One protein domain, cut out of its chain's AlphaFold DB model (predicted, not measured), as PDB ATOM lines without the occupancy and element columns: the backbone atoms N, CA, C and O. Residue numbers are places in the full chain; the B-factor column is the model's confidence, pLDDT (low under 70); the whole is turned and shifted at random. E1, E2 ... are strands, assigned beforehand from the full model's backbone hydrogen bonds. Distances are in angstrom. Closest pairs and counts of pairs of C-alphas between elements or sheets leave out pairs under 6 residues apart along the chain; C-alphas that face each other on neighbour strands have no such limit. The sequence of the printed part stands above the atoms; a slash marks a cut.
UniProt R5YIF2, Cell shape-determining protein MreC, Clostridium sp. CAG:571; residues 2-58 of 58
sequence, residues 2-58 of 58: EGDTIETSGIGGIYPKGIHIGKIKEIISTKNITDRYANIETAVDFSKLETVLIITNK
ATOM      1  N   GLU A   2     -23.006 -23.857 -16.834       95.25
ATOM      2  CA  GLU A   2     -23.871 -24.759 -16.064       95.25
ATOM      3  C   GLU A   2     -24.120 -26.055 -16.845       95.25
ATOM      4  O   GLU A   2     -24.242 -26.038 -18.071       95.25
ATOM      5  N   GLY A   3     -24.120 -27.181 -16.136       96.75
ATOM      6  CA  GLY A   3     -24.199 -28.521 -16.713       96.75
ATOM      7  C   GLY A   3     -22.858 -29.138 -17.128       96.75
ATOM      8  O   GLY A   3     -22.818 -30.355 -17.329       96.75
ATOM      9  N   ASP A   4     -21.767 -28.365 -17.209       98.00
ATOM     10  CA  ASP A   4     -20.454 -28.908 -17.581       98.00
ATOM     11  C   ASP A   4     -19.943 -29.908 -16.544       98.00
ATOM     12  O   ASP A   4     -20.054 -29.698 -15.334       98.00
ATOM     13  N   THR A   5     -19.326 -30.978 -17.040       97.94
ATOM     14  CA  THR A   5     -18.673 -32.007 -16.232       97.94
ATOM     15  C   THR A   5     -17.382 -31.488 -15.607       97.94
ATOM     16  O   THR A   5     -16.555 -30.880 -16.284       97.94
ATOM     17  N   ILE A   6     -17.182 -31.802 -14.327       97.94
ATOM     18  CA  ILE A   6     -15.956 -31.515 -13.584       97.94
ATOM     19  C   ILE A   6     -15.218 -32.814 -13.248       97.94
ATOM     20  O   ILE A   6     -15.823 -33.811 -12.842       97.94
ATOM     21  N   GLU A   7     -13.895 -32.771 -13.393       97.62
ATOM     22  CA  GLU A   7     -12.964 -33.852 -13.078       97.62
ATOM     23  C   GLU A   7     -11.685 -33.326 -12.404       97.62
ATOM     24  O   GLU A   7     -11.365 -32.136 -12.484       97.62
ATOM     25  N   THR A   8     -10.937 -34.203 -11.733       96.94
ATOM     26  CA  THR A   8      -9.630 -33.851 -11.156       96.94
ATOM     27  C   THR A   8      -8.620 -33.476 -12.245       96.94
ATOM     28  O   THR A   8      -8.495 -34.148 -13.267       96.94
ATOM     29  N   SER A   9      -7.835 -32.420 -12.014       96.56
ATOM     30  CA  SER A   9      -6.867 -31.912 -13.000       96.56
ATOM     31  C   SER A   9      -5.547 -32.687 -13.050       96.56
ATOM     32  O   SER A   9      -4.847 -32.640 -14.059       96.56
ATOM     33  N   GLY A  10      -5.176 -33.365 -11.960       94.00
ATOM     34  CA  GLY A  10      -3.844 -33.954 -11.784       94.00
ATOM     35  C   GLY A  10      -2.754 -32.974 -11.328       94.00
ATOM     36  O   GLY A  10      -1.624 -33.387 -11.076       94.00
ATOM     37  N   ILE A  11      -3.059 -31.679 -11.205       94.81
ATOM     38  CA  ILE A  11      -2.078 -30.650 -10.829       94.81
ATOM     39  C   ILE A  11      -1.802 -30.722  -9.321       94.81
ATOM     40  O   ILE A  11      -2.719 -30.866  -8.517       94.81
ATOM     41  N   GLY A  12      -0.529 -30.624  -8.933       91.12
ATOM     42  CA  GLY A  12      -0.090 -30.703  -7.533       91.12
ATOM     43  C   GLY A  12       0.169 -32.123  -7.019       91.12
ATOM     44  O   GLY A  12       0.665 -32.270  -5.909       91.12
ATOM     45  N   GLY A  13      -0.122 -33.163  -7.813       87.94
ATOM     46  CA  GLY A  13       0.270 -34.545  -7.502       87.94
ATOM     47  C   GLY A  13      -0.486 -35.191  -6.334       87.94
ATOM     48  O   GLY A  13       0.024 -36.126  -5.726       87.94
ATOM     49  N   ILE A  14      -1.682 -34.702  -6.000       88.94
ATOM     50  CA  ILE A  14      -2.507 -35.270  -4.916       88.94
ATOM     51  C   ILE A  14      -3.451 -36.351  -5.460       88.94
ATOM     52  O   ILE A  14      -3.569 -37.426  -4.878       88.94
ATOM     53  N   TYR A  15      -4.088 -36.084  -6.603       92.56
ATOM     54  CA  TYR A  15      -5.007 -36.999  -7.282       92.56
ATOM     55  C   TYR A  15      -4.563 -37.201  -8.732       92.56
ATOM     56  O   TYR A  15      -4.079 -36.239  -9.330       92.56
ATOM     57  N   PRO A  16      -4.751 -38.389  -9.338       93.06
ATOM     58  CA  PRO A  16      -4.576 -38.542 -10.778       93.06
ATOM     59  C   PRO A  16      -5.598 -37.681 -11.529       93.06
ATOM     60  O   PRO A  16      -6.653 -37.325 -10.996       93.06
ATOM     61  N   LYS A  17      -5.286 -37.333 -12.777       93.94
ATOM     62  CA  LYS A  17      -6.198 -36.595 -13.656       93.94
ATOM     63  C   LYS A  17      -7.383 -37.474 -14.077       93.94
ATOM     64  O   LYS A  17      -7.187 -38.653 -14.360       93.94
ATOM     65  N   GLY A  18      -8.574 -36.883 -14.183       95.69
ATOM     66  CA  GLY A  18      -9.743 -37.511 -14.811       95.69
ATOM     67  C   GLY A  18     -10.699 -38.246 -13.867       95.69
ATOM     68  O   GLY A  18     -11.560 -38.987 -14.333       95.69
ATOM     69  N   ILE A  19     -10.588 -38.072 -12.546       96.12
ATOM     70  CA  ILE A  19     -11.599 -38.588 -11.610       96.12
ATOM     71  C   ILE A  19     -12.825 -37.683 -11.699       96.12
ATOM     72  O   ILE A  19     -12.738 -36.496 -11.386       96.12
ATOM     73  N   HIS A  20     -13.964 -38.241 -12.105       97.44
ATOM     74  CA  HIS A  20     -15.217 -37.502 -12.213       97.44
ATOM     75  C   HIS A  20     -15.733 -37.050 -10.838       97.44
ATOM     76  O   HIS A  20     -15.835 -37.853  -9.912       97.44
ATOM     77  N   ILE A  21     -16.078 -35.766 -10.719       97.88
ATOM     78  CA  ILE A  21     -16.577 -35.155  -9.478       97.88
ATOM     79  C   ILE A  21     -18.087 -34.913  -9.562       97.88
ATOM     80  O   ILE A  21     -18.819 -35.182  -8.608       97.88
ATOM     81  N   GLY A  22     -18.567 -34.390 -10.691       98.38
ATOM     82  CA  GLY A  22     -19.942 -33.920 -10.809       98.38
ATOM     83  C   GLY A  22     -20.153 -32.959 -11.965       98.38
ATOM     84  O   GLY A  22     -19.390 -32.969 -12.937       98.38
ATOM     85  N   LYS A  23     -21.180 -32.119 -11.842       98.38
ATOM     86  CA  LYS A  23     -21.527 -31.094 -12.834       98.38
ATOM     87  C   LYS A  23     -21.669 -29.717 -12.204       98.38
ATOM     88  O   LYS A  23     -22.071 -29.597 -11.047       98.38
ATOM     89  N   ILE A  24     -21.366 -28.671 -12.969       98.19
ATOM     90  CA  ILE A  24     -21.595 -27.290 -12.533       98.19
ATOM     91  C   ILE A  24     -23.099 -27.071 -12.359       98.19
ATOM     92  O   ILE A  24     -23.850 -27.122 -13.331       98.19
ATOM     93  N   LYS A  25     -23.516 -26.784 -11.128       98.06
ATOM     94  CA  LYS A  25     -24.886 -26.391 -10.797       98.06
ATOM     95  C   LYS A  25     -25.111 -24.898 -11.017       98.06
ATOM     96  O   LYS A  25     -26.164 -24.512 -11.494       98.06
ATOM     97  N   GLU A  26     -24.132 -24.079 -10.644       97.50
ATOM     98  CA  GLU A  26     -24.226 -22.617 -10.688       97.50
ATOM     99  C   GLU A  26     -22.824 -22.006 -10.786       97.50
ATOM    100  O   GLU A  26     -21.875 -22.520 -10.182       97.50
ATOM    101  N   ILE A  27     -22.695 -20.891 -11.514       95.62
ATOM    102  CA  ILE A  27     -21.459 -20.099 -11.590       95.62
ATOM    103  C   ILE A  27     -21.658 -18.766 -10.868       95.62
ATOM    104  O   ILE A  27     -22.465 -17.934 -11.277       95.62
ATOM    105  N   ILE A  28     -20.844 -18.523  -9.844       95.00
ATOM    106  CA  ILE A  28     -20.867 -17.300  -9.044       95.00
ATOM    107  C   ILE A  28     -19.711 -16.406  -9.488       95.00
ATOM    108  O   ILE A  28     -18.532 -16.733  -9.317       95.00
ATOM    109  N   SER A  29     -20.052 -15.251 -10.058       92.38
ATOM    110  CA  SER A  29     -19.063 -14.232 -10.415       92.38
ATOM    111  C   SER A  29     -18.654 -13.433  -9.182       92.38
ATOM    112  O   SER A  29     -19.499 -13.048  -8.373       92.38
ATOM    113  N   THR A  30     -17.359 -13.163  -9.038       90.81
ATOM    114  CA  THR A  30     -16.862 -12.281  -7.978       90.81
ATOM    115  C   THR A  30     -16.719 -10.846  -8.483       90.81
ATOM    116  O   THR A  30     -16.966 -10.551  -9.653       90.81
ATOM    117  N   LYS A  31     -16.297  -9.929  -7.601       90.56
ATOM    118  CA  LYS A  31     -15.957  -8.551  -7.993       90.56
ATOM    119  C   LYS A  31     -14.774  -8.492  -8.969       90.56
ATOM    120  O   LYS A  31     -14.675  -7.525  -9.718       90.56
ATOM    121  N   ASN A  32     -13.888  -9.490  -8.950       91.69
ATOM    122  CA  ASN A  32     -12.764  -9.586  -9.871       91.69
ATOM    123  C   ASN A  32     -13.150 -10.463 -11.070       91.69
ATOM    124  O   ASN A  32     -13.593 -11.596 -10.905       91.69
ATOM    125  N   ILE A  33     -12.975  -9.952 -12.290       84.56
ATOM    126  CA  ILE A  33     -13.462 -10.614 -13.511       84.56
ATOM    127  C   ILE A  33     -12.752 -11.940 -13.815       84.56
ATOM    128  O   ILE A  33     -13.313 -12.785 -14.521       84.56
ATOM    129  N   THR A  34     -11.534 -12.116 -13.296       91.19
ATOM    130  CA  THR A  34     -10.728 -13.333 -13.457       91.19
ATOM    131  C   THR A  34     -11.112 -14.428 -12.474       91.19
ATOM    132  O   THR A  34     -10.795 -15.591 -12.714       91.19
ATOM    133  N   ASP A  35     -11.820 -14.076 -11.401       93.38
ATOM    134  CA  ASP A  35     -12.069 -14.976 -10.286       93.38
ATOM    135  C   ASP A  35     -13.549 -15.348 -10.276       93.38
ATOM    136  O   ASP A  35     -14.444 -14.502 -10.149       93.38
ATOM    137  N   ARG A  36     -13.818 -16.642 -10.427       91.88
ATOM    138  CA  ARG A  36     -15.169 -17.203 -10.439       91.88
ATOM    139  C   ARG A  36     -15.206 -18.439  -9.564       91.88
ATOM    140  O   ARG A  36     -14.255 -19.217  -9.545       91.88
ATOM    141  N   TYR A  37     -16.330 -18.627  -8.890       94.94
ATOM    142  CA  TYR A  37     -16.628 -19.846  -8.151       94.94
ATOM    143  C   TYR A  37     -17.698 -20.643  -8.890       94.94
ATOM    144  O   TYR A  37     -18.510 -20.081  -9.626       94.94
ATOM    145  N   ALA A  38     -17.703 -21.954  -8.688       96.06
ATOM    146  CA  ALA A  38     -18.744 -22.832  -9.194       96.06
ATOM    147  C   ALA A  38     -19.259 -23.710  -8.055       96.06
ATOM    148  O   ALA A  38     -18.472 -24.380  -7.384       96.06
ATOM    149  N   ASN A  39     -20.575 -23.723  -7.863       97.50
ATOM    150  CA  ASN A  39     -21.224 -24.737  -7.043       97.50
ATOM    151  C   ASN A  39     -21.381 -25.997  -7.899       97.50
ATOM    152  O   ASN A  39     -21.863 -25.921  -9.030       97.50
ATOM    153  N   ILE A  40     -20.970 -27.148  -7.371       98.06
ATOM    154  CA  ILE A  40     -20.986 -28.426  -8.090       98.06
ATOM    155  C   ILE A  40     -22.035 -29.339  -7.463       98.06
ATOM    156  O   ILE A  40     -22.073 -29.508  -6.246       98.06
ATOM    157  N   GLU A  41     -22.867 -29.946  -8.302       98.25
ATOM    158  CA  GLU A  41     -23.682 -31.095  -7.920       98.25
ATOM    159  C   GLU A  41     -22.843 -32.368  -8.070       98.25
ATOM    160  O   GLU A  41     -22.296 -32.635  -9.145       98.25
ATOM    161  N   THR A  42     -22.695 -33.128  -6.984       97.94
ATOM    162  CA  THR A  42     -21.840 -34.318  -6.952       97.94
ATOM    163  C   THR A  42     -22.430 -35.442  -7.794       97.94
ATOM    164  O   THR A  42     -23.624 -35.722  -7.730       97.94
ATOM    165  N   ALA A  43     -21.580 -36.150  -8.541       97.38
ATOM    166  CA  ALA A  43     -21.999 -37.329  -9.306       97.38
ATOM    167  C   ALA A  43     -22.359 -38.531  -8.414       97.38
ATOM    168  O   ALA A  43     -22.988 -39.481  -8.874       97.38
ATOM    169  N   VAL A  44     -21.929 -38.500  -7.150       96.69
ATOM    170  CA  VAL A  44     -22.123 -39.567  -6.168       96.69
ATOM    171  C   VAL A  44     -23.071 -39.085  -5.075       96.69
ATOM    172  O   VAL A  44     -22.888 -38.005  -4.510       96.69
ATOM    173  N   ASP A  45     -24.062 -39.914  -4.754       96.19
ATOM    174  CA  ASP A  45     -24.870 -39.791  -3.543       96.19
ATOM    175  C   ASP A  45     -24.103 -40.427  -2.374       96.19
ATOM    176  O   ASP A  45     -24.133 -41.640  -2.162       96.19
ATOM    177  N   PHE A  46     -23.395 -39.598  -1.607       95.75
ATOM    178  CA  PHE A  46     -22.576 -40.052  -0.479       95.75
ATOM    179  C   PHE A  46     -23.388 -40.625   0.693       95.75
ATOM    180  O   PHE A  46     -22.799 -41.179   1.619       95.75
ATOM    181  N   SER A  47     -24.723 -40.536   0.667       96.62
ATOM    182  CA  SER A  47     -25.571 -41.208   1.660       96.62
ATOM    183  C   SER A  47     -25.735 -42.711   1.394       96.62
ATOM    184  O   SER A  47     -26.173 -43.441   2.283       96.62
ATOM    185  N   LYS A  48     -25.361 -43.188   0.196       95.12
ATOM    186  CA  LYS A  48     -25.534 -44.577  -0.261       95.12
ATOM    187  C   LYS A  48     -24.213 -45.188  -0.723       95.12
ATOM    188  O   LYS A  48     -24.050 -45.564  -1.882       95.12
ATOM    189  N   LEU A  49     -23.246 -45.262   0.184       95.94
ATOM    190  CA  LEU A  49     -21.956 -45.884  -0.098       95.94
ATOM    191  C   LEU A  49     -21.976 -47.366   0.283       95.94
ATOM    192  O   LEU A  49     -22.226 -47.707   1.435       95.94
ATOM    193  N   GLU A  50     -21.651 -48.229  -0.679       96.56
ATOM    194  CA  GLU A  50     -21.456 -49.668  -0.448       96.56
ATOM    195  C   GLU A  50     -19.998 -50.082  -0.658       96.56
ATOM    196  O   GLU A  50     -19.411 -50.773   0.170       96.56
ATOM    197  N   THR A  51     -19.393 -49.640  -1.763       96.38
ATOM    198  CA  THR A  51     -18.011 -49.960  -2.132       96.38
ATOM    199  C   THR A  51     -17.241 -48.682  -2.423       96.38
ATOM    200  O   THR A  51     -17.744 -47.782  -3.095       96.38
ATOM    201  N   VAL A  52     -16.001 -48.617  -1.940       95.44
ATOM    202  CA  VAL A  52     -15.079 -47.502  -2.182       95.44
ATOM    203  C   VAL A  52     -13.744 -48.017  -2.710       95.44
ATOM    204  O   VAL A  52     -13.331 -49.133  -2.403       95.44
ATOM    205  N   LEU A  53     -13.058 -47.182  -3.490       94.25
ATOM    206  CA  LEU A  53     -11.720 -47.449  -4.010       94.25
ATOM    207  C   LEU A  53     -10.732 -46.446  -3.413       94.25
ATOM    208  O   LEU A  53     -10.930 -45.237  -3.518       94.25
ATOM    209  N   ILE A  54      -9.643 -46.948  -2.832       93.12
ATOM    210  CA  ILE A  54      -8.530 -46.108  -2.386       93.12
ATOM    211  C   ILE A  54      -7.561 -45.938  -3.556       93.12
ATOM    212  O   ILE A  54      -7.000 -46.912  -4.055       93.12
ATOM    213  N   ILE A  55      -7.351 -44.691  -3.972       90.44
ATOM    214  CA  ILE A  55      -6.392 -44.324  -5.015       90.44
ATOM    215  C   ILE A  55      -5.172 -43.703  -4.331       90.44
ATOM    216  O   ILE A  55      -5.295 -42.693  -3.642       90.44
ATOM    217  N   THR A  56      -3.995 -44.304  -4.514       86.19
ATOM    218  CA  THR A  56      -2.731 -43.826  -3.927       86.19
ATOM    219  C   THR A  56      -1.737 -43.459  -5.018       86.19
ATOM    220  O   THR A  56      -1.582 -44.218  -5.971       86.19
ATOM    221  N   ASN A  57      -1.022 -42.349  -4.853       71.06
ATOM    222  CA  ASN A  57      -0.110 -41.808  -5.862       71.06
ATOM    223  C   ASN A  57       1.342 -42.313  -5.707       71.06
ATOM    224  O   ASN A  57       2.264 -41.504  -5.681       71.06
ATOM    225  N   LYS A  58       1.530 -43.622  -5.488       60.34
ATOM    226  CA  LYS A  58       2.877 -44.199  -5.323       60.34
ATOM    227  C   LYS A  58       3.737 -44.016  -6.567       60.34
ATOM    228  O   LYS A  58       3.219 -44.292  -7.669       60.34
TER     229      LYS A  58
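This is residues 2 to 58 of the 58 residues of the protein "Cell shape-determining protein MreC" of Clostridium sp. CAG:571 (UniProt R5YIF2). With little regular structure, this is a strongly twisted ribbon: the hairpin of E2 and E3, bent within E2, with short E1 beside E2, a loop of residues 8 to 19, and a tail whose residues 45 to 54 stick out. The 57 printed residues, 20 in named strands, form an all-strand meander E1 E2 E3, each strand the antiparallel neighbour of the one before. It is loose, with a radius of gyration of the C-alphas of 14.2 A, and flat, spanning 40 by 28 by 15 A.

Find C-alpha 5 at (-18.673, -32.007, -16.232), where E1, residues 5 to 7, begins. E2, residues 20 to 29, measures 23.7 A and bends by 65 degrees at residue 25. E3, residues 36 to 42, runs 18.7 A to C-alpha 42 at (-21.840, -34.318, -6.952).

Look at N 6 and O 22, 2.9 A apart, in hairpin E1 and E2. In hairpin E2 and E3, N 25 and O 39 are 2.8 A apart. E1 and E3 are edge strands.

The farthest C-alphas, Lys 31 and Glu 50, are 42.2 A apart. The printed part has no cut. The link E1 to E2 is long. Residue 58 is under pLDDT 70.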